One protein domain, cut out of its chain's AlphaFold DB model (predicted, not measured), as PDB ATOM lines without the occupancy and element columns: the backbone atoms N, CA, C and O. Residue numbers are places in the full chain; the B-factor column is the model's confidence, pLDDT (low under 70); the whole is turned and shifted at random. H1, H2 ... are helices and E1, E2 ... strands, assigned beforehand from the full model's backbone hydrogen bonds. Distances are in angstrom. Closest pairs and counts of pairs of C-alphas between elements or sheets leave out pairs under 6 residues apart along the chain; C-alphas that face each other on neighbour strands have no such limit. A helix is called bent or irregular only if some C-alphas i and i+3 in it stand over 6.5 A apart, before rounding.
ATOM      1  N   TYR A  11     237.056 365.521 210.265       91.75
ATOM      2  CA  TYR A  11     235.721 364.966 210.004       91.75
ATOM      3  C   TYR A  11     235.616 364.200 208.677       91.75
ATOM      4  O   TYR A  11     234.576 363.615 208.420       91.75
ATOM      5  N   GLU A  12     236.644 364.209 207.825       93.50
ATOM      6  CA  GLU A  12     236.685 363.411 206.585       93.50
ATOM      7  C   GLU A  12     237.307 362.029 206.816       93.50
ATOM      8  O   GLU A  12     237.385 361.213 205.900       93.50
ATOM      9  N   LEU A  13     237.767 361.766 208.042       93.31
ATOM     10  CA  LEU A  13     238.443 360.532 208.395       93.31
ATOM     11  C   LEU A  13     237.504 359.333 208.215       93.31
ATOM     12  O   LEU A  13     236.392 359.319 208.730       93.31
ATOM     13  N   THR A  14     237.972 358.300 207.522       93.12
ATOM     14  CA  THR A  14     237.269 357.009 207.393       93.12
ATOM     15  C   THR A  14     238.063 355.850 207.993       93.12
ATOM     16  O   THR A  14     237.498 354.804 208.297       93.12
ATOM     17  N   ALA A  15     239.364 356.044 208.209       92.81
ATOM     18  CA  ALA A  15     240.262 355.102 208.859       92.81
ATOM     19  C   ALA A  15     241.336 355.864 209.642       92.81
ATOM     20  O   ALA A  15     241.801 356.921 209.210       92.81
ATOM     21  N   VAL A  16     241.758 355.315 210.778       93.19
ATOM     22  CA  VAL A  16     242.806 355.911 211.614       93.19
ATOM     23  C   VAL A  16     244.138 355.229 211.313       93.19
ATOM     24  O   VAL A  16     244.210 354.001 211.381       93.19
ATOM     25  N   PRO A  17     245.214 355.974 211.015       91.62
ATOM     26  CA  PRO A  17     246.521 355.373 210.789       91.62
ATOM     27  C   PRO A  17     247.015 354.575 212.002       91.62
ATOM     28  O   PRO A  17     247.017 355.063 213.133       91.62
ATOM     29  N   ASN A  18     247.543 353.372 211.757       90.12
ATOM     30  CA  ASN A  18     248.054 352.496 212.819       90.12
ATOM     31  C   ASN A  18     249.216 353.107 213.621       90.12
ATOM     32  O   ASN A  18     249.476 352.708 214.757       90.12
ATOM     33  N   VAL A  19     249.909 354.076 213.025       91.44
ATOM     34  CA  VAL A  19     251.055 354.763 213.618       91.44
ATOM     35  C   VAL A  19     250.663 355.820 214.650       91.44
ATOM     36  O   VAL A  19     251.537 356.274 215.380       91.44
ATOM     37  N   TRP A  20     249.392 356.225 214.743       91.88
ATOM     38  CA  TRP A  20     248.990 357.231 215.730       91.88
ATOM     39  C   TRP A  20     249.139 356.686 217.161       91.88
ATOM     40  O   TRP A  20     248.651 355.583 217.434       91.88
ATOM     41  N   PRO A  21     249.815 357.422 218.064       92.75
ATOM     42  CA  PRO A  21     249.874 357.058 219.475       92.75
ATOM     43  C   PRO A  21     248.502 357.250 220.125       92.75
ATOM     44  O   PRO A  21     247.672 358.012 219.615       92.75
ATOM     45  N   LEU A  22     248.277 356.586 221.258       93.94
ATOM     46  CA  LEU A  22     246.994 356.581 221.958       93.94
ATOM     47  C   LEU A  22     246.488 357.999 222.224       93.94
ATOM     48  O   LEU A  22     245.348 358.310 221.901       93.94
ATOM     49  N   GLU A  23     247.359 358.875 222.722       93.00
ATOM     50  CA  GLU A  23     247.031 360.272 223.015       93.00
ATOM     51  C   GLU A  23     246.499 361.020 221.780       93.00
ATOM     52  O   GLU A  23     245.490 361.713 221.857       93.00
ATOM     53  N   THR A  24     247.102 360.814 220.603       92.44
ATOM     54  CA  THR A  24     246.633 361.455 219.360       92.44
ATOM     55  C   THR A  24     245.260 360.938 218.939       92.44
ATOM     56  O   THR A  24     244.434 361.714 218.461       92.44
ATOM     57  N   VAL A  25     244.996 359.639 219.116       94.81
ATOM     58  CA  VAL A  25     243.683 359.052 218.814       94.81
ATOM     59  C   VAL A  25     242.629 359.546 219.811       94.81
ATOM     60  O   VAL A  25     241.515 359.864 219.397       94.81
ATOM     61  N   VAL A  26     242.977 359.682 221.095       94.56
ATOM     62  CA  VAL A  26     242.093 360.240 222.129       94.56
ATOM     63  C   VAL A  26     241.747 361.696 221.814       94.56
ATOM     64  O   VAL A  26     240.572 362.055 221.807       94.56
ATOM     65  N   ASP A  27     242.733 362.523 221.474       92.31
ATOM     66  CA  ASP A  27     242.508 363.939 221.162       92.31
ATOM     67  C   ASP A  27     241.657 364.128 219.907       92.31
ATOM     68  O   ASP A  27     240.729 364.941 219.884       92.31
ATOM     69  N   ALA A  28     241.924 363.328 218.874       93.38
ATOM     70  CA  ALA A  28     241.113 363.286 217.668       93.38
ATOM     71  C   ALA A  28     239.671 362.837 217.966       93.38
ATOM     72  O   ALA A  28     238.719 363.465 217.489       93.38
ATOM     73  N   PHE A  29     239.494 361.791 218.781       95.50
ATOM     74  CA  PHE A  29     238.176 361.301 219.190       95.50
ATOM     75  C   PHE A  29     237.408 362.381 219.941       95.50
ATOM     76  O   PHE A  29     236.288 362.694 219.561       95.50
ATOM     77  N   LEU A  30     238.008 363.002 220.956       94.06
ATOM     78  CA  LEU A  30     237.353 364.020 221.778       94.06
ATOM     79  C   LEU A  30     237.012 365.267 220.957       94.06
ATOM     80  O   LEU A  30     235.945 365.860 221.142       94.06
ATOM     81  N   HIS A  31     237.866 365.638 219.996       91.94
ATOM     82  CA  HIS A  31     237.577 366.729 219.076       91.94
ATOM     83  C   HIS A  31     236.370 366.429 218.175       91.94
ATOM     84  O   HIS A  31     235.533 367.315 217.980       91.94
ATOM     85  N   LEU A  32     236.272 365.213 217.624       93.31
ATOM     86  CA  LEU A  32     235.146 364.821 216.773       93.31
ATOM     87  C   LEU A  32     233.866 364.547 217.559       93.31
ATOM     88  O   LEU A  32     232.791 364.947 217.122       93.31
ATOM     89  N   ALA A  33     233.988 363.946 218.742       93.75
ATOM     90  CA  ALA A  33     232.890 363.628 219.648       93.75
ATOM     91  C   ALA A  33     232.142 364.878 220.114       93.75
ATOM     92  O   ALA A  33     230.990 364.786 220.522       93.75
ATOM     93  N   CYS A  34     232.770 366.045 220.020       90.69
ATOM     94  CA  CYS A  34     232.114 367.313 220.255       90.69
ATOM     95  C   CYS A  34     231.071 367.631 219.161       90.69
ATOM     96  O   CYS A  34     230.026 368.181 219.487       90.69
ATOM     97  N   TYR A  35     231.311 367.330 217.874       90.00
ATOM     98  CA  TYR A  35     230.414 367.791 216.802       90.00
ATOM     99  C   TYR A  35     229.016 367.187 216.930       90.00
ATOM    100  O   TYR A  35     228.845 365.967 217.005       90.00
ATOM    101  N   ASP A  36     228.026 368.077 216.903       86.75
ATOM    102  CA  ASP A  36     226.630 367.715 216.730       86.75
ATOM    103  C   ASP A  36     226.444 367.141 215.308       86.75
ATOM    104  O   ASP A  36     226.795 367.815 214.323       86.75
ATOM    105  N   PRO A  37     225.908 365.912 215.180       83.06
ATOM    106  CA  PRO A  37     225.616 365.288 213.893       83.06
ATOM    107  C   PRO A  37     224.803 366.176 212.941       83.06
ATOM    108  O   PRO A  37     224.993 366.097 211.728       83.06
ATOM    109  N   ALA A  38     223.946 367.061 213.466       86.75
ATOM    110  CA  ALA A  38     223.139 367.983 212.667       86.75
ATOM    111  C   ALA A  38     223.980 369.049 211.939       86.75
ATOM    112  O   ALA A  38     223.613 369.488 210.850       86.75
ATOM    113  N   TYR A  39     225.121 369.451 212.508       86.44
ATOM    114  CA  TYR A  39     225.990 370.485 211.932       86.44
ATOM    115  C   TYR A  39     227.070 369.911 211.012       86.44
ATOM    116  O   TYR A  39     227.527 370.589 210.088       86.44
ATOM    117  N   ARG A  40     227.507 368.670 211.256       88.44
ATOM    118  CA  ARG A  40     228.533 367.982 210.458       88.44
ATOM    119  C   ARG A  40     228.183 366.494 210.289       88.44
ATOM    120  O   ARG A  40     228.813 365.655 210.928       88.44
ATOM    121  N   PRO A  41     227.256 366.144 209.379       84.12
ATOM    122  CA  PRO A  41     226.841 364.752 209.165       84.12
ATOM    123  C   PRO A  41     227.979 363.842 208.670       84.12
ATOM    124  O   PRO A  41     227.933 362.634 208.869       84.12
ATOM    125  N   GLY A  42     229.032 364.412 208.072       87.75
ATOM    126  CA  GLY A  42     230.218 363.665 207.644       87.75
ATOM    127  C   GLY A  42     231.149 363.214 208.776       87.75
ATOM    128  O   GLY A  42     232.029 362.411 208.509       87.75
ATOM    129  N   ALA A  43     230.976 363.690 210.016       91.69
ATOM    130  CA  ALA A  43     231.898 363.399 211.121       91.69
ATOM    131  C   ALA A  43     231.729 361.994 211.736       91.69
ATOM    132  O   ALA A  43     232.657 361.489 212.369       91.69
ATOM    133  N   GLU A  44     230.561 361.370 211.569       93.19
ATOM    134  CA  GLU A  44     230.220 360.100 212.226       93.19
ATOM    135  C   GLU A  44     231.109 358.918 211.779       93.19
ATOM    136  O   GLU A  44     231.615 358.209 212.651       93.19
ATOM    137  N   PRO A  45     231.411 358.721 210.475       93.88
ATOM    138  CA  PRO A  45     232.376 357.707 210.041       93.88
ATOM    139  C   PRO A  45     233.751 357.849 210.707       93.88
ATOM    140  O   PRO A  45     234.334 356.854 211.141       93.88
ATOM    141  N   GLY A  46     234.248 359.080 210.855       93.50
ATOM    142  CA  GLY A  46     235.532 359.348 211.507       93.50
ATOM    143  C   GLY A  46     235.504 359.073 213.001       93.50
ATOM    144  O   GLY A  46     236.453 358.507 213.544       93.50
ATOM    145  N   LEU A  47     234.393 359.408 213.661       94.38
ATOM    146  CA  LEU A  47     234.181 359.099 215.070       94.38
ATOM    147  C   LEU A  47     234.170 357.584 215.318       94.38
ATOM    148  O   LEU A  47     234.823 357.117 216.252       94.38
ATOM    149  N   LEU A  48     233.485 356.813 214.467       94.75
ATOM    150  CA  LEU A  48     233.466 355.350 214.539       94.75
ATOM    151  C   LEU A  48     234.852 354.747 214.288       94.75
ATOM    152  O   LEU A  48     235.266 353.858 215.032       94.75
ATOM    153  N   ALA A  49     235.599 355.258 213.305       95.00
ATOM    154  CA  ALA A  49     236.964 354.810 213.030       95.00
ATOM    155  C   ALA A  49     237.909 355.074 214.218       95.00
ATOM    156  O   ALA A  49     238.700 354.207 214.590       95.00
ATOM    157  N   LEU A  50     237.806 356.247 214.854       95.56
ATOM    158  CA  LEU A  50     238.571 356.598 216.057       95.56
ATOM    159  C   LEU A  50     238.181 355.755 217.259       95.56
ATOM    160  O   LEU A  50     239.058 355.279 217.970       95.56
ATOM    161  N   ARG A  51     236.886 355.519 217.456       96.50
ATOM    162  CA  ARG A  51     236.384 354.634 218.505       96.50
ATOM    163  C   ARG A  51     236.927 353.216 218.348       96.50
ATOM    164  O   ARG A  51     237.474 352.681 219.306       96.50
ATOM    165  N   ALA A  52     236.822 352.636 217.152       94.62
ATOM    166  CA  ALA A  52     237.371 351.315 216.858       94.62
ATOM    167  C   ALA A  52     238.880 351.275 217.133       94.62
ATOM    168  O   ALA A  52     239.361 350.405 217.852       94.62
ATOM    169  N   ARG A  53     239.620 352.294 216.671       95.81
ATOM    170  CA  ARG A  53     241.062 352.373 216.911       95.81
ATOM    171  C   ARG A  53     241.424 352.529 218.387       95.81
ATOM    172  O   ARG A  53     242.457 352.012 218.802       95.81
ATOM    173  N   LEU A  54     240.624 353.248 219.173       95.69
ATOM    174  CA  LEU A  54     240.840 353.372 220.615       95.69
ATOM    175  C   LEU A  54     240.676 352.031 221.313       95.69
ATOM    176  O   LEU A  54     241.529 351.699 222.126       95.69
ATOM    177  N   LEU A  55     239.645 351.256 220.962       94.88
ATOM    178  CA  LEU A  55     239.460 349.900 221.485       94.88
ATOM    179  C   LEU A  55     240.660 349.011 221.128       94.88
ATOM    180  O   LEU A  55     241.231 348.379 222.016       94.88
ATOM    181  N   ASP A  56     241.114 349.054 219.871       93.56
ATOM    182  CA  ASP A  56     242.301 348.315 219.428       93.56
ATOM    183  C   ASP A  56     243.558 348.726 220.197       93.56
ATOM    184  O   ASP A  56     244.324 347.875 220.632       93.56
ATOM    185  N   LEU A  57     243.813 350.028 220.358       93.00
ATOM    186  CA  LEU A  57     245.005 350.513 221.057       93.00
ATOM    187  C   LEU A  57     244.966 350.195 222.549       93.00
ATOM    188  O   LEU A  57     246.015 349.907 223.122       93.00
ATOM    189  N   TRP A  58     243.784 350.203 223.164       92.69
ATOM    190  CA  TRP A  58     243.618 349.809 224.561       92.69
ATOM    191  C   TRP A  58     244.006 348.349 224.785       92.69
ATOM    192  O   TRP A  58     244.675 348.037 225.766       92.69
ATOM    193  N   VAL A  59     243.646 347.483 223.835       91.62
ATOM    194  CA  VAL A  59     243.981 346.055 223.838       91.62
ATOM    195  C   VAL A  59     245.440 345.800 223.455       91.62
ATOM    196  O   VAL A  59     246.145 345.050 224.122       91.62
ATOM    197  N   LEU A  60     245.920 346.423 222.377       92.06
ATOM    198  CA  LEU A  60     247.253 346.170 221.821       92.06
ATOM    199  C   LEU A  60     248.371 346.833 222.632       92.06
ATOM    200  O   LEU A  60     249.527 346.418 222.536       92.06
ATOM    201  N   ARG A  61     248.065 347.900 223.380       93.69
ATOM    202  CA  ARG A  61     249.048 348.695 224.132       93.69
ATOM    203  C   ARG A  61     248.550 349.032 225.544       93.69
ATOM    204  O   ARG A  61     248.471 350.209 225.907       93.69
ATOM    205  N   PRO A  62     248.298 348.022 226.393       91.00
ATOM    206  CA  PRO A  62     247.745 348.226 227.735       91.00
ATOM    207  C   PRO A  62     248.665 349.062 228.636       91.00
ATOM    208  O   PRO A  62     248.193 349.802 229.497       91.00
ATOM    209  N   VAL A  63     249.983 349.002 228.411       90.81
ATOM    210  CA  VAL A  63     250.972 349.835 229.115       90.81
ATOM    211  C   VAL A  63     250.807 351.317 228.758       90.81
ATOM    212  O   VAL A  63     250.789 352.155 229.655       90.81
ATOM    213  N   GLU A  64     250.638 351.643 227.470       92.75
ATOM    214  CA  GLU A  64     250.411 353.022 227.005       92.75
ATOM    215  C   GLU A  64     249.065 353.547 227.529       92.75
ATOM    216  O   GLU A  64     248.995 354.666 228.034       92.75
ATOM    217  N   ALA A  65     248.023 352.710 227.507       91.81
ATOM    218  CA  ALA A  65     246.705 353.040 228.047       91.81
ATOM    219  C   ALA A  65     246.721 353.287 229.557       91.81
ATOM    220  O   ALA A  65     246.161 354.275 230.031       91.81
ATOM    221  N   THR A  66     247.416 352.445 230.319       91.50
ATOM    222  CA  THR A  66     247.539 352.603 231.774       91.50
ATOM    223  C   THR A  66     248.362 353.840 232.132       91.50
ATOM    224  O   THR A  66     247.983 354.576 233.040       91.50
ATOM    225  N   ALA A  67     249.448 354.111 231.402       93.62
ATOM    226  CA  ALA A  67     250.259 355.311 231.593       93.62
ATOM    227  C   ALA A  67     249.458 356.585 231.290       93.62
ATOM    228  O   ALA A  67     249.475 357.521 232.089       93.62
ATOM    229  N   TRP A  68     248.695 356.591 230.191       95.00
ATOM    230  CA  TRP A  68     247.795 357.694 229.861       95.00
ATOM    231  C   TRP A  68     246.749 357.896 230.962       95.00
ATOM    232  O   TRP A  68     246.560 359.018 231.429       95.00
ATOM    233  N   LEU A  69     246.120 356.822 231.452       93.06
ATOM    234  CA  LEU A  69     245.154 356.915 232.548       93.06
ATOM    235  C   LEU A  69     245.763 357.470 233.832       93.06
ATOM    236  O   LEU A  69     245.148 358.337 234.446       93.06
ATOM    237  N   ALA A  70     246.939 356.990 234.232       93.31
ATOM    238  CA  ALA A  70     247.629 357.471 235.426       93.31
ATOM    239  C   ALA A  70     247.948 358.969 235.310       93.31
ATOM    240  O   ALA A  70     247.662 359.734 236.229       93.31
ATOM    241  N   GLN A  71     248.437 359.400 234.144       94.94
ATOM    242  CA  GLN A  71     248.702 360.808 233.857       94.94
ATOM    243  C   GLN A  71     247.427 361.661 233.947       94.94
ATOM    244  O   GLN A  71     247.431 362.715 234.579       94.94
ATOM    245  N   GLN A  72     246.312 361.216 233.355       94.94
ATOM    246  CA  GLN A  72     245.053 361.963 233.442       94.94
ATOM    247  C   GLN A  72     244.472 361.968 234.861       94.94
ATOM    248  O   GLN A  72     243.872 362.960 235.274       94.94
ATOM    249  N   GLN A  73     244.640 360.879 235.619       93.06
ATOM    250  CA  GLN A  73     244.216 360.806 237.019       93.06
ATOM    251  C   GLN A  73     244.943 361.836 237.874       93.06
ATOM    252  O   GLN A  73     244.284 362.541 238.632       93.06
ATOM    253  N   GLU A  74     246.257 361.970 237.709       94.12
ATOM    254  CA  GLU A  74     247.056 362.976 238.410       94.12
ATOM    255  C   GLU A  74     246.607 364.402 238.050       94.12
ATOM    256  O   GLU A  74     246.414 365.248 238.924       94.12
ATOM    257  N   LEU A  75     246.354 364.664 236.763       93.00
ATOM    258  CA  LEU A  75     245.931 365.984 236.290       93.00
ATOM    259  C   LEU A  75     244.521 366.376 236.759       93.00
ATOM    260  O   LEU A  75     244.260 367.556 237.018       93.00
ATOM    261  N   TYR A  76     243.604 365.411 236.868       92.81
ATOM    262  CA  TYR A  76     242.186 365.670 237.130       92.81
ATOM    263  C   TYR A  76     241.671 365.085 238.448       92.81
ATOM    264  O   TYR A  76     240.457 365.023 238.634       92.81
ATOM    265  N   GLU A  77     242.550 364.737 239.390       90.62
ATOM    266  CA  GLU A  77     242.205 364.098 240.671       90.62
ATOM    267  C   GLU A  77     241.050 364.804 241.402       90.62
ATOM    268  O   GLU A  77     240.090 364.174 241.847       90.62
ATOM    269  N   ARG A  78     241.074 366.144 241.426       87.88
ATOM    270  CA  ARG A  78     240.038 366.979 242.065       87.88
ATOM    271  C   ARG A  78     238.636 366.803 241.467       87.88
ATOM    272  O   ARG A  78     237.656 367.099 242.141       87.88
ATOM    273  N   HIS A  79     238.532 366.341 240.222       86.94
ATOM    274  CA  HIS A  79     237.270 366.149 239.498       86.94
ATOM    275  C   HIS A  79     236.740 364.711 239.585       86.94
ATOM    276  O   HIS A  79     235.622 364.440 239.150       86.94
ATOM    277  N   LEU A  80     237.509 363.779 240.160       87.50
ATOM    278  CA  LEU A  80     237.125 362.369 240.275       87.50
ATOM    279  C   LEU A  80     236.257 362.056 241.506       87.50
ATOM    280  O   LEU A  80     235.775 360.927 241.636       87.50
ATOM    281  N   GLY A  81     236.053 363.027 242.403       83.12
ATOM    282  CA  GLY A  81     235.359 362.843 243.678       83.12
ATOM    283  C   GLY A  81     233.992 362.162 243.535       83.12
ATOM    284  O   GLY A  81     233.102 362.677 242.864       83.12
ATOM    285  N   GLY A  82     233.834 360.999 244.178       79.31
ATOM    286  CA  GLY A  82     232.566 360.260 244.261       79.31
ATOM    287  C   GLY A  82     232.287 359.254 243.137       79.31
ATOM    288  O   GLY A  82     231.215 358.655 243.127       79.31
ATOM    289  N   LYS A  83     233.211 359.030 242.193       85.62
ATOM    290  CA  LYS A  83     233.027 358.015 241.138       85.62
ATOM    291  C   LYS A  83     233.573 356.663 241.580       85.62
ATOM    292  O   LYS A  83     234.788 356.476 241.670       85.62
ATOM    293  N   GLU A  84     232.682 355.724 241.873       79.94
ATOM    294  CA  GLU A  84     233.059 354.418 242.430       79.94
ATOM    295  C   GLU A  84     233.511 353.415 241.363       79.94
ATOM    296  O   GLU A  84     234.455 352.662 241.598       79.94
ATOM    297  N   THR A  85     232.910 353.435 240.168       91.25
ATOM    298  CA  THR A  85     233.228 352.457 239.115       91.25
ATOM    299  C   THR A  85     234.406 352.892 238.240       91.25
ATOM    300  O   THR A  85     234.658 354.087 238.037       91.25
ATOM    301  N   LYS A  86     235.142 351.913 237.696       87.62
ATOM    302  CA  LYS A  86     236.271 352.162 236.785       87.62
ATOM    303  C   LYS A  86     235.800 352.861 235.506       87.62
ATOM    304  O   LYS A  86     236.464 353.783 235.041       87.62
ATOM    305  N   GLU A  87     234.628 352.486 235.004       92.31
ATOM    306  CA  GLU A  87     233.980 353.055 233.821       92.31
ATOM    307  C   GLU A  87     233.604 354.520 234.058       92.31
ATOM    308  O   GLU A  87     233.905 355.381 233.233       92.31
ATOM    309  N   ALA A  88     233.010 354.838 235.213       90.88
ATOM    310  CA  ALA A  88     232.628 356.208 235.543       90.88
ATOM    311  C   ALA A  88     233.855 357.121 235.705       90.88
ATOM    312  O   ALA A  88     233.815 358.286 235.296       90.88
ATOM    313  N   ARG A  89     234.950 356.599 236.280       92.38
ATOM    314  CA  ARG A  89     236.236 357.310 236.373       92.38
ATOM    315  C   ARG A  89     236.833 357.552 234.990       92.38
ATOM    316  O   ARG A  89     237.165 358.687 234.678       92.38
ATOM    317  N   LEU A  90     236.911 356.522 234.150       93.31
ATOM    318  CA  LEU A  90     237.427 356.614 232.784       93.31
ATOM    319  C   LEU A  90     236.631 357.610 231.929       93.31
ATOM    320  O   LEU A  90     237.219 358.459 231.260       93.31
ATOM    321  N   ALA A  91     235.300 357.560 232.012       94.31
ATOM    322  CA  ALA A  91     234.416 358.499 231.331       94.31
ATOM    323  C   ALA A  91     234.686 359.951 231.754       94.31
ATOM    324  O   ALA A  91     234.699 360.846 230.910       94.31
ATOM    325  N   GLU A  92     234.928 360.190 233.048       94.94
ATOM    326  CA  GLU A  92     235.262 361.528 233.545       94.94
ATOM    327  C   GLU A  92     236.633 361.996 233.085       94.94
ATOM    328  O   GLU A  92     236.767 363.151 232.705       94.94
ATOM    329  N   LEU A  93     237.636 361.118 233.090       94.31
ATOM    330  CA  LEU A  93     238.983 361.457 232.633       94.31
ATOM    331  C   LEU A  93     238.979 361.849 231.158       94.31
ATOM    332  O   LEU A  93     239.513 362.898 230.808       94.31
ATOM    333  N   LEU A  94     238.312 361.062 230.306       95.25
ATOM    334  CA  LEU A  94     238.127 361.381 228.888       95.25
ATOM    335  C   LEU A  94     237.392 362.715 228.707       95.25
ATOM    336  O   LEU A  94     237.798 363.548 227.898       95.25
ATOM    337  N   PHE A  95     236.329 362.941 229.482       95.56
ATOM    338  CA  PHE A  95     235.565 364.182 229.438       95.56
ATOM    339  C   PHE A  95     236.396 365.408 229.857       95.56
ATOM    340  O   PHE A  95     236.412 366.404 229.135       95.56
ATOM    341  N   GLN A  96     237.102 365.344 230.989       94.44
ATOM    342  CA  GLN A  96     237.920 366.449 231.499       94.44
ATOM    343  C   GLN A  96     239.115 366.733 230.593       94.44
ATOM    344  O   GLN A  96     239.403 367.897 230.313       94.44
ATOM    345  N   HIS A  97     239.746 365.685 230.061       94.00
ATOM    346  CA  HIS A  97     240.794 365.814 229.056       94.00
ATOM    347  C   HIS A  97     240.277 366.516 227.800       94.00
ATOM    348  O   HIS A  97     240.839 367.522 227.376       94.00
ATOM    349  N   GLY A  98     239.130 366.080 227.272       91.69
ATOM    350  CA  GLY A  98     238.525 366.688 226.086       91.69
ATOM    351  C   GLY A  98     238.127 368.142 226.310       91.69
ATOM    352  O   GLY A  98     238.379 368.995 225.460       91.69
ATOM    353  N   ARG A  99     237.566 368.450 227.484       91.31
ATOM    354  CA  ARG A  99     237.234 369.816 227.900       91.31
ATOM    355  C   ARG A  99     238.481 370.701 227.984       91.31
ATOM    356  O   ARG A  99     238.458 371.829 227.491       91.31
ATOM    357  N   SER A 100     239.553 370.199 228.597       90.88
ATOM    358  CA  SER A 100     240.833 370.898 228.743       90.88
ATOM    359  C   SER A 100     241.481 371.164 227.383       90.88
ATOM    360  O   SER A 100     241.748 372.319 227.047       90.88
ATOM    361  N   GLU A 101     241.637 370.136 226.548       88.38
ATOM    362  CA  GLU A 101     242.273 370.259 225.234       88.38
ATOM    363  C   GLU A 101     241.493 371.187 224.303       88.38
ATOM    364  O   GLU A 101     242.080 372.069 223.676       88.38
ATOM    365  N   ARG A 102     240.158 371.086 224.288       83.56
ATOM    366  CA  ARG A 102     239.292 371.961 223.479       83.56
ATOM    367  C   ARG A 102     239.397 373.435 223.877       83.56
ATOM    368  O   ARG A 102     239.229 374.307 223.028       83.56
ATOM    369  N   SER A 103     239.656 373.720 225.154       85.25
ATOM    370  CA  SER A 103     239.841 375.093 225.643       85.25
ATOM    371  C   SER A 103     241.199 375.697 225.267       85.25
ATOM    372  O   SER A 103     241.346 376.921 225.281       85.25
ATOM    373  N   ARG A 104     242.181 374.848 224.929       84.88
ATOM    374  CA  ARG A 104     243.556 375.237 224.579       84.88
ATOM    375  C   ARG A 104     243.783 375.285 223.074       84.88
ATOM    376  O   ARG A 104     244.482 376.174 222.581       84.88
ATOM    377  N   CYS A 105     243.239 374.315 222.345       83.25
ATOM    378  CA  CYS A 105     243.524 374.139 220.933       83.25
ATOM    379  C   CYS A 105     242.318 373.651 220.121       83.25
ATOM    380  O   CYS A 105     241.424 372.943 220.587       83.25
ATOM    381  N   TYR A 106     242.319 374.047 218.853       80.38
ATOM    382  CA  TYR A 106     241.393 373.600 217.832       80.38
ATOM    383  C   TYR A 106     242.119 372.641 216.890       80.38
ATOM    384  O   TYR A 106     243.194 372.952 216.379       80.38
ATOM    385  N   VAL A 107     241.529 371.466 216.682       81.06
ATOM    386  CA  VAL A 107     242.143 370.350 215.962       81.06
ATOM    387  C   VAL A 107     241.277 369.968 214.765       81.06
ATOM    388  O   VAL A 107     240.484 369.038 214.832       81.06
ATOM    389  N   ASN A 108     241.358 370.733 213.676       80.94
ATOM    390  CA  ASN A 108     240.430 370.570 212.549       80.94
ATOM    391  C   ASN A 108     241.041 369.992 211.281       80.94
ATOM    392  O   ASN A 108     240.301 369.451 210.466       80.94
ATOM    393  N   SER A 109     242.347 370.139 211.101       85.44
ATOM    394  CA  SER A 109     243.014 369.922 209.825       85.44
ATOM    395  C   SER A 109     244.278 369.104 210.000       85.44
ATOM    396  O   SER A 109     244.850 368.991 211.090       85.44
ATOM    397  N   PHE A 110     244.698 368.518 208.891       85.00
ATOM    398  CA  PHE A 110     245.959 367.821 208.789       85.00
ATOM    399  C   PHE A 110     246.975 368.645 208.001       85.00
ATOM    400  O   PHE A 110     246.634 369.391 207.089       85.00
ATOM    401  N   SER A 111     248.239 368.470 208.359       81.38
ATOM    402  CA  SER A 111     249.406 368.899 207.592       81.38
ATOM    403  C   SER A 111     250.265 367.681 207.262       81.38
ATOM    404  O   SER A 111     250.045 366.599 207.813       81.38
ATOM    405  N   ASP A 112     251.311 367.863 206.459       72.81
ATOM    406  CA  ASP A 112     252.317 366.818 206.216       72.81
ATOM    407  C   ASP A 112     252.983 366.340 207.524       72.81
ATOM    408  O   ASP A 112     253.371 365.178 207.660       72.81
ATOM    409  N   ALA A 113     253.037 367.210 208.542       72.31
ATOM    410  CA  ALA A 113     253.519 366.882 209.884       72.31
ATOM    411  C   ALA A 113     252.464 366.172 210.760       72.31
ATOM    412  O   ALA A 113     252.802 365.579 211.787       72.31
ATOM    413  N   GLY A 114     251.201 366.145 210.334       80.06
ATOM    414  CA  GLY A 114     250.078 365.462 210.968       80.06
ATOM    415  C   GLY A 114     248.997 366.371 211.519       80.06
ATOM    416  O   GLY A 114     248.755 367.449 210.978       80.06
ATOM    417  N   LEU A 115     248.302 365.885 212.551       84.44
ATOM    418  CA  LEU A 115     247.155 366.549 213.161       84.44
ATOM    419  C   LEU A 115     247.556 367.941 213.683       84.44
ATOM    420  O   LEU A 115     248.372 368.053 214.599       84.44
ATOM    421  N   VAL A 116     247.015 368.998 213.074       86.25
ATOM    422  CA  VAL A 116     247.398 370.382 213.377       86.25
ATOM    423  C   VAL A 116     246.616 370.874 214.585       86.25
ATOM    424  O   VAL A 116     245.385 370.909 214.571       86.25
ATOM    425  N   ARG A 117     247.338 371.300 215.626       86.00
ATOM    426  CA  ARG A 117     246.762 371.986 216.789       86.00
ATOM    427  C   ARG A 117     246.907 373.488 216.602       86.00
ATOM    428  O   ARG A 117     248.013 374.020 216.664       86.00
ATOM    429  N   VAL A 118     245.795 374.177 216.385       86.00
ATOM    430  CA  VAL A 118     245.766 375.640 216.311       86.00
ATOM    431  C   VAL A 118     245.415 376.179 217.691       86.00
ATOM    432  O   VAL A 118     244.360 375.845 218.228       86.00
ATOM    433  N   ALA A 119     246.287 376.996 218.282       85.00
ATOM    434  CA  ALA A 119     245.996 377.638 219.561       85.00
ATOM    435  C   ALA A 119     244.744 378.516 219.428       85.00
ATOM    436  O   ALA A 119     244.644 379.343 218.521       85.00
ATOM    437  N   GLY A 120     243.783 378.331 220.326       78.56
ATOM    438  CA  GLY A 120     242.531 379.075 220.295       78.56
ATOM    439  C   GLY A 120     241.812 378.980 221.627       78.56
ATOM    440  O   GLY A 120     241.667 377.892 222.173       78.56
ATOM    441  N   SER A 121     241.357 380.122 222.143       76.75
ATOM    442  CA  SER A 121     240.550 380.171 223.360       76.75
ATOM    443  C   SER A 121     239.078 380.067 222.982       76.75
ATOM    444  O   SER A 121     238.462 381.040 222.548       76.75
ATOM    445  N   TRP A 122     238.525 378.864 223.109       79.06
ATOM    446  CA  TRP A 122     237.094 378.631 222.959       79.06
ATOM    447  C   TRP A 122     236.463 378.465 224.336       79.06
ATOM    448  O   TRP A 122     236.909 377.652 225.146       79.06
ATOM    449  N   VAL A 123     235.392 379.217 224.593       81.25
ATOM    450  CA  VAL A 123     234.568 379.001 225.782       81.25
ATOM    451  C   VAL A 123     233.783 377.710 225.571       81.25
ATOM    452  O   VAL A 123     232.959 377.614 224.661       81.25
ATOM    453  N   PHE A 124     234.065 376.702 226.396       82.69
ATOM    454  CA  PHE A 124     233.369 375.420 226.360       82.69
ATOM    455  C   PHE A 124     231.890 375.637 226.710       82.69
ATOM    456  O   PHE A 124     231.560 375.970 227.849       82.69
ATOM    457  N   SER A 125     231.001 375.525 225.718       87.69
ATOM    458  CA  SER A 125     229.567 375.769 225.917       87.69
ATOM    459  C   SER A 125     228.866 374.552 226.549       87.69
ATOM    460  O   SER A 125     229.270 373.414 226.291       87.69
ATOM    461  N   PRO A 126     227.772 374.756 227.310       89.50
ATOM    462  CA  PRO A 126     226.983 373.661 227.886       89.50
ATOM    463  C   PRO A 126     226.440 372.660 226.852       89.50
ATOM    464  O   PRO A 126     226.206 371.499 227.174       89.50
ATOM    465  N   GLN A 127     226.257 373.091 225.599       88.06
ATOM    466  CA  GLN A 127     225.803 372.212 224.517       88.06
ATOM    467  C   GLN A 127     226.853 371.146 224.181       88.06
ATOM    468  O   GLN A 127     226.504 369.989 223.978       88.06
ATOM    469  N   TRP A 128     228.143 371.500 224.191       87.50
ATOM    470  CA  TRP A 128     229.222 370.536 223.957       87.50
ATOM    471  C   TRP A 128     229.338 369.529 225.098       87.50
ATOM    472  O   TRP A 128     229.597 368.355 224.851       87.50
ATOM    473  N   GLU A 129     229.102 369.961 226.340       90.75
ATOM    474  CA  GLU A 129     229.071 369.058 227.491       90.75
ATOM    475  C   GLU A 129     227.995 367.978 227.339       90.75
ATOM    476  O   GLU A 129     228.272 366.797 227.561       90.75
ATOM    477  N   ALA A 130     226.796 368.378 226.902       91.69
ATOM    478  CA  ALA A 130     225.674 367.472 226.684       91.69
ATOM    479  C   ALA A 130     225.950 366.416 225.597       91.69
ATOM    480  O   ALA A 130     225.396 365.322 225.670       91.69
ATOM    481  N   ILE A 131     226.818 366.713 224.623       92.62
ATOM    482  CA  ILE A 131     227.174 365.794 223.528       92.62
ATOM    483  C   ILE A 131     228.383 364.922 223.898       92.62
ATOM    484  O   ILE A 131     228.383 363.711 223.667       92.62
ATOM    485  N   LEU A 132     229.422 365.521 224.487       92.69
ATOM    486  CA  LEU A 132     230.683 364.839 224.769       92.69
ATOM    487  C   LEU A 132     230.541 363.817 225.903       92.69
ATOM    488  O   LEU A 132     231.081 362.716 225.814       92.69
ATOM    489  N   ARG A 133     229.802 364.156 226.967       94.06
ATOM    490  CA  ARG A 133     229.693 363.314 228.168       94.06
ATOM    491  C   ARG A 133     229.072 361.931 227.876       94.06
ATOM    492  O   ARG A 133     229.673 360.945 228.308       94.06
ATOM    493  N   PRO A 134     227.960 361.801 227.118       95.25
ATOM    494  CA  PRO A 134     227.435 360.493 226.713       95.25
ATOM    495  C   PRO A 134     228.430 359.664 225.894       95.25
ATOM    496  O   PRO A 134     228.635 358.494 226.198       95.25
ATOM    497  N   ARG A 135     229.107 360.274 224.911       94.62
ATOM    498  CA  ARG A 135     230.084 359.591 224.042       94.62
ATOM    499  C   ARG A 135     231.308 359.090 224.816       94.62
ATOM    500  O   ARG A 135     231.757 357.968 224.595       94.62
ATOM    501  N   CYS A 136     231.816 359.878 225.768       94.75
ATOM    502  CA  CYS A 136     232.883 359.440 226.672       94.75
ATOM    503  C   CYS A 136     232.428 358.290 227.580       94.75
ATOM    504  O   CYS A 136     233.197 357.363 227.817       94.75
ATOM    505  N   SER A 137     231.184 358.329 228.067       94.75
ATOM    506  CA  SER A 137     230.613 357.253 228.887       94.75
ATOM    507  C   SER A 137     230.443 355.955 228.101       94.75
ATOM    508  O   SER A 137     230.724 354.880 228.622       94.75
ATOM    509  N   GLU A 138     230.005 356.049 226.848       95.69
ATOM    510  CA  GLU A 138     229.829 354.902 225.962       95.69
ATOM    511  C   GLU A 138     231.170 354.230 225.638       95.69
ATOM    512  O   GLU A 138     231.305 353.015 225.775       95.69
ATOM    513  N   LEU A 139     232.191 355.021 225.283       94.06
ATOM    514  CA  LEU A 139     233.545 354.515 225.052       94.06
ATOM    515  C   LEU A 139     234.130 353.883 226.325       94.06
ATOM    516  O   LEU A 139     234.686 352.787 226.274       94.06
ATOM    517  N   ALA A 140     233.962 354.537 227.477       93.88
ATOM    518  CA  ALA A 140     234.452 354.031 228.755       93.88
ATOM    519  C   ALA A 140     233.815 352.697 229.172       93.88
ATOM    520  O   ALA A 140     234.474 351.907 229.839       93.88
ATOM    521  N   GLY A 141     232.570 352.426 228.768       93.94
ATOM    522  CA  GLY A 141     231.924 351.131 228.993       93.94
ATOM    523  C   GLY A 141     232.472 350.001 228.113       93.94
ATOM    524  O   GLY A 141     232.377 348.836 228.484       93.94
ATOM    525  N   GLN A 142     233.068 350.322 226.962       93.81
ATOM    526  CA  GLN A 142     233.569 349.322 226.011       93.81
ATOM    527  C   GLN A 142     235.034 348.946 226.215       93.81
ATOM    528  O   GLN A 142     235.408 347.805 225.953       93.81
ATOM    529  N   LEU A 143     235.861 349.879 226.691       90.56
ATOM    530  CA  LEU A 143     237.297 349.642 226.878       90.56
ATOM    531  C   LEU A 143     237.596 348.475 227.850       90.56
ATOM    532  O   LEU A 143     238.430 347.640 227.504       90.56
ATOM    533  N   PRO A 144     236.904 348.319 229.001       87.75
ATOM    534  CA  PRO A 144     237.104 347.165 229.884       87.75
ATOM    535  C   PRO A 144     236.667 345.832 229.268       87.75
ATOM    536  O   PRO A 144     237.295 344.807 229.516       87.75
ATOM    537  N   ALA A 145     235.602 345.831 228.458       86.94
ATOM    538  CA  ALA A 145     235.127 344.624 227.784       86.94
ATOM    539  C   ALA A 145     236.124 344.146 226.717       86.94
ATOM    540  O   ALA A 145     236.363 342.947 226.592       86.94
ATOM    541  N   ALA A 146     236.740 345.082 225.988       85.75
ATOM    542  CA  ALA A 146     237.782 344.777 225.014       85.75
ATOM    543  C   ALA A 146     239.042 344.192 225.685       85.75
ATOM    544  O   ALA A 146     239.581 343.198 225.204       85.75
ATOM    545  N   ASP A 147     239.464 344.750 226.824       83.06
ATOM    546  CA  ASP A 147     240.591 344.231 227.616       83.06
ATOM    547  C   ASP A 147     240.298 342.825 228.173       83.06
ATOM    548  O   ASP A 147     241.106 341.907 228.031       83.06
ATOM    549  N   ALA A 148     239.098 342.602 228.719       85.00
ATOM    550  CA  ALA A 148     238.685 341.287 229.209       85.00
ATOM    551  C   ALA A 148     238.659 340.219 228.099       85.00
ATOM    552  O   ALA A 148     239.104 339.091 228.320       85.00
ATOM    553  N   GLN A 149     238.179 340.572 226.903       85.19
ATOM    554  CA  GLN A 149     238.175 339.675 225.747       85.19
ATOM    555  C   GLN A 149     239.600 339.340 225.291       85.19
ATOM    556  O   GLN A 149     239.917 338.173 225.079       85.19
ATOM    557  N   ALA A 150     240.487 340.333 225.217       80.44
ATOM    558  CA  ALA A 150     241.882 340.114 224.847       80.44
ATOM    559  C   ALA A 150     242.623 339.203 225.840       80.44
ATOM    560  O   ALA A 150     243.381 338.321 225.438       80.44
ATOM    561  N   GLN A 151     242.363 339.364 227.140       81.88
ATOM    562  CA  GLN A 151     242.918 338.491 228.177       81.88
ATOM    563  C   GLN A 151     242.353 337.062 228.097       81.88
ATOM    564  O   GLN A 151     243.077 336.085 228.328       81.88
ATOM    565  N   ALA A 152     241.075 336.906 227.744       81.06
ATOM    566  CA  ALA A 152     240.479 335.595 227.493       81.06
ATOM    567  C   ALA A 152     241.135 334.908 226.279       81.06
ATOM    568  O   ALA A 152     241.543 333.747 226.376       81.06
ATOM    569  N   ASP A 153     241.334 335.647 225.187       78.44
ATOM    570  CA  ASP A 153     241.946 335.141 223.957       78.44
ATOM    571  C   ASP A 153     243.436 334.792 224.140       78.44
ATOM    572  O   ASP A 153     243.920 333.832 223.542       78.44
ATOM    573  N   GLU A 154     244.171 335.487 225.016       79.00
ATOM    574  CA  GLU A 154     245.566 335.143 225.329       79.00
ATOM    575  C   GLU A 154     245.687 333.903 226.240       79.00
ATOM    576  O   GLU A 154     246.666 333.147 226.178       79.00
ATOM    577  N   THR A 155     244.699 333.667 227.110       82.06
ATOM    578  CA  THR A 155     244.728 332.546 228.066       82.06
ATOM    579  C   THR A 155     244.191 331.239 227.488       82.06
ATOM    580  O   THR A 155     244.671 330.175 227.887       82.06
ATOM    581  N   ALA A 156     243.279 331.283 226.516       82.12
ATOM    582  CA  ALA A 156     242.763 330.105 225.814       82.12
ATOM    583  C   ALA A 156     243.860 329.205 225.191       82.12
ATOM    584  O   ALA A 156     243.895 328.015 225.513       82.12
TER     585      ALA A 156
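This is residues 11 to 156 of the 484 residues of the protein "Hypothetical protein" of Symbiodinium natans (UniProt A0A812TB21). A short helix, H1, is the core of a mostly crossed helical packing: H2, H3, H4 and the first arm of H5 pack around it, and the two-stranded hairpin E1-E2 lies near its residues 24 to 32. H5 is bent, yet its arms, at 16 degrees, run nearly straight, and the last part of H5b reaches out past the other helices. The printed part has 146 residues, in the order H1 H2 H3 H4 E1 E2 H5; the sheet, order E1 - E2, is antiparallel and the class is mostly helix. It is compact, with a radius of gyration of the C-alphas of 15.1 A and spans of 46 by 36 by 28 A.

H1, residues 22 to 33, is the hub. It forms a helical hairpin with H2, residues 43 to 60: they touch at a shallow tilt of 27 degrees, opposite ways, the C-alphas of Phe 29 and Leu 50 closest at 5.7 A. H3, residues 62 to 79, only just touches H1, with 3 pairs of C-alphas within 8 A, the closest Leu 22 and Ala 65 at 7.0 A. H3 and H2 only just touch, with 3 such pairs, and only at the corner, the C-alphas of Trp 58 and Ala 65 closest at 5.7 A. H3 has a kink of 45 degrees near residue 73 and is irregular, C-alphas 75 and 78 being 8.3 A apart. H4, residues 86 to 104, touches H1 about perpendicular at 78 degrees, with Leu 30 and Gly 98 closest, C-alphas 5.2 A apart. It is about perpendicular to H3 at 75 degrees, touching it closest at the C-alphas of Gln 72 and Leu 93, 6.1 A. E1, residues 105 to 111, and E2, residues 114 to 119, form an antiparallel hairpin at 146 degrees; N 106 and O 118 are within hydrogen-bond range at 2.8 A. H5, residues 126 to 156, was assigned as one helix by its hydrogen bonds but is bent, C-alphas 141 and 144 being 6.6 A apart. Its arm H5a, residues 126 to 141, touches H4 at a steep tilt of 40 degrees, opposite ways, the C-alphas of Ala 91 and Ser 137 closest at 4.7 A. H5a touches H1 with its residues 131 to 135 alone, the C-alphas of Ala 33 and Leu 132 closest at 5.7 A. The arm H5b, residues 144 to 156, touches H2 with its residues 146 to 150 alone, the C-alphas of Val 59 and Asp 147 closest at 5.4 A. Every O i to N i+4 pair is within hydrogen-bond range in H1, H2, H4 and H5b; H3 has 12 of 14 and H5a 10 of 12.

H1 begins at C-alpha 22, (246.994, 356.581, 221.958), and is 15.9 A long. H2 is 25.4 A, H3 23.9 A, H4 27.1 A, E1 and E2 15.5 A each, H5a 23.1 A and H5b 18.4 A, which ends at C-alpha 156, (242.763, 330.105, 225.814).

The C-alphas of Ser 121 and Ala 156 are the two farthest apart, 50.2 A. The printed part has no cut and no long link. The mean pLDDT of the printed part is 89.6, and no printed residue is under 70.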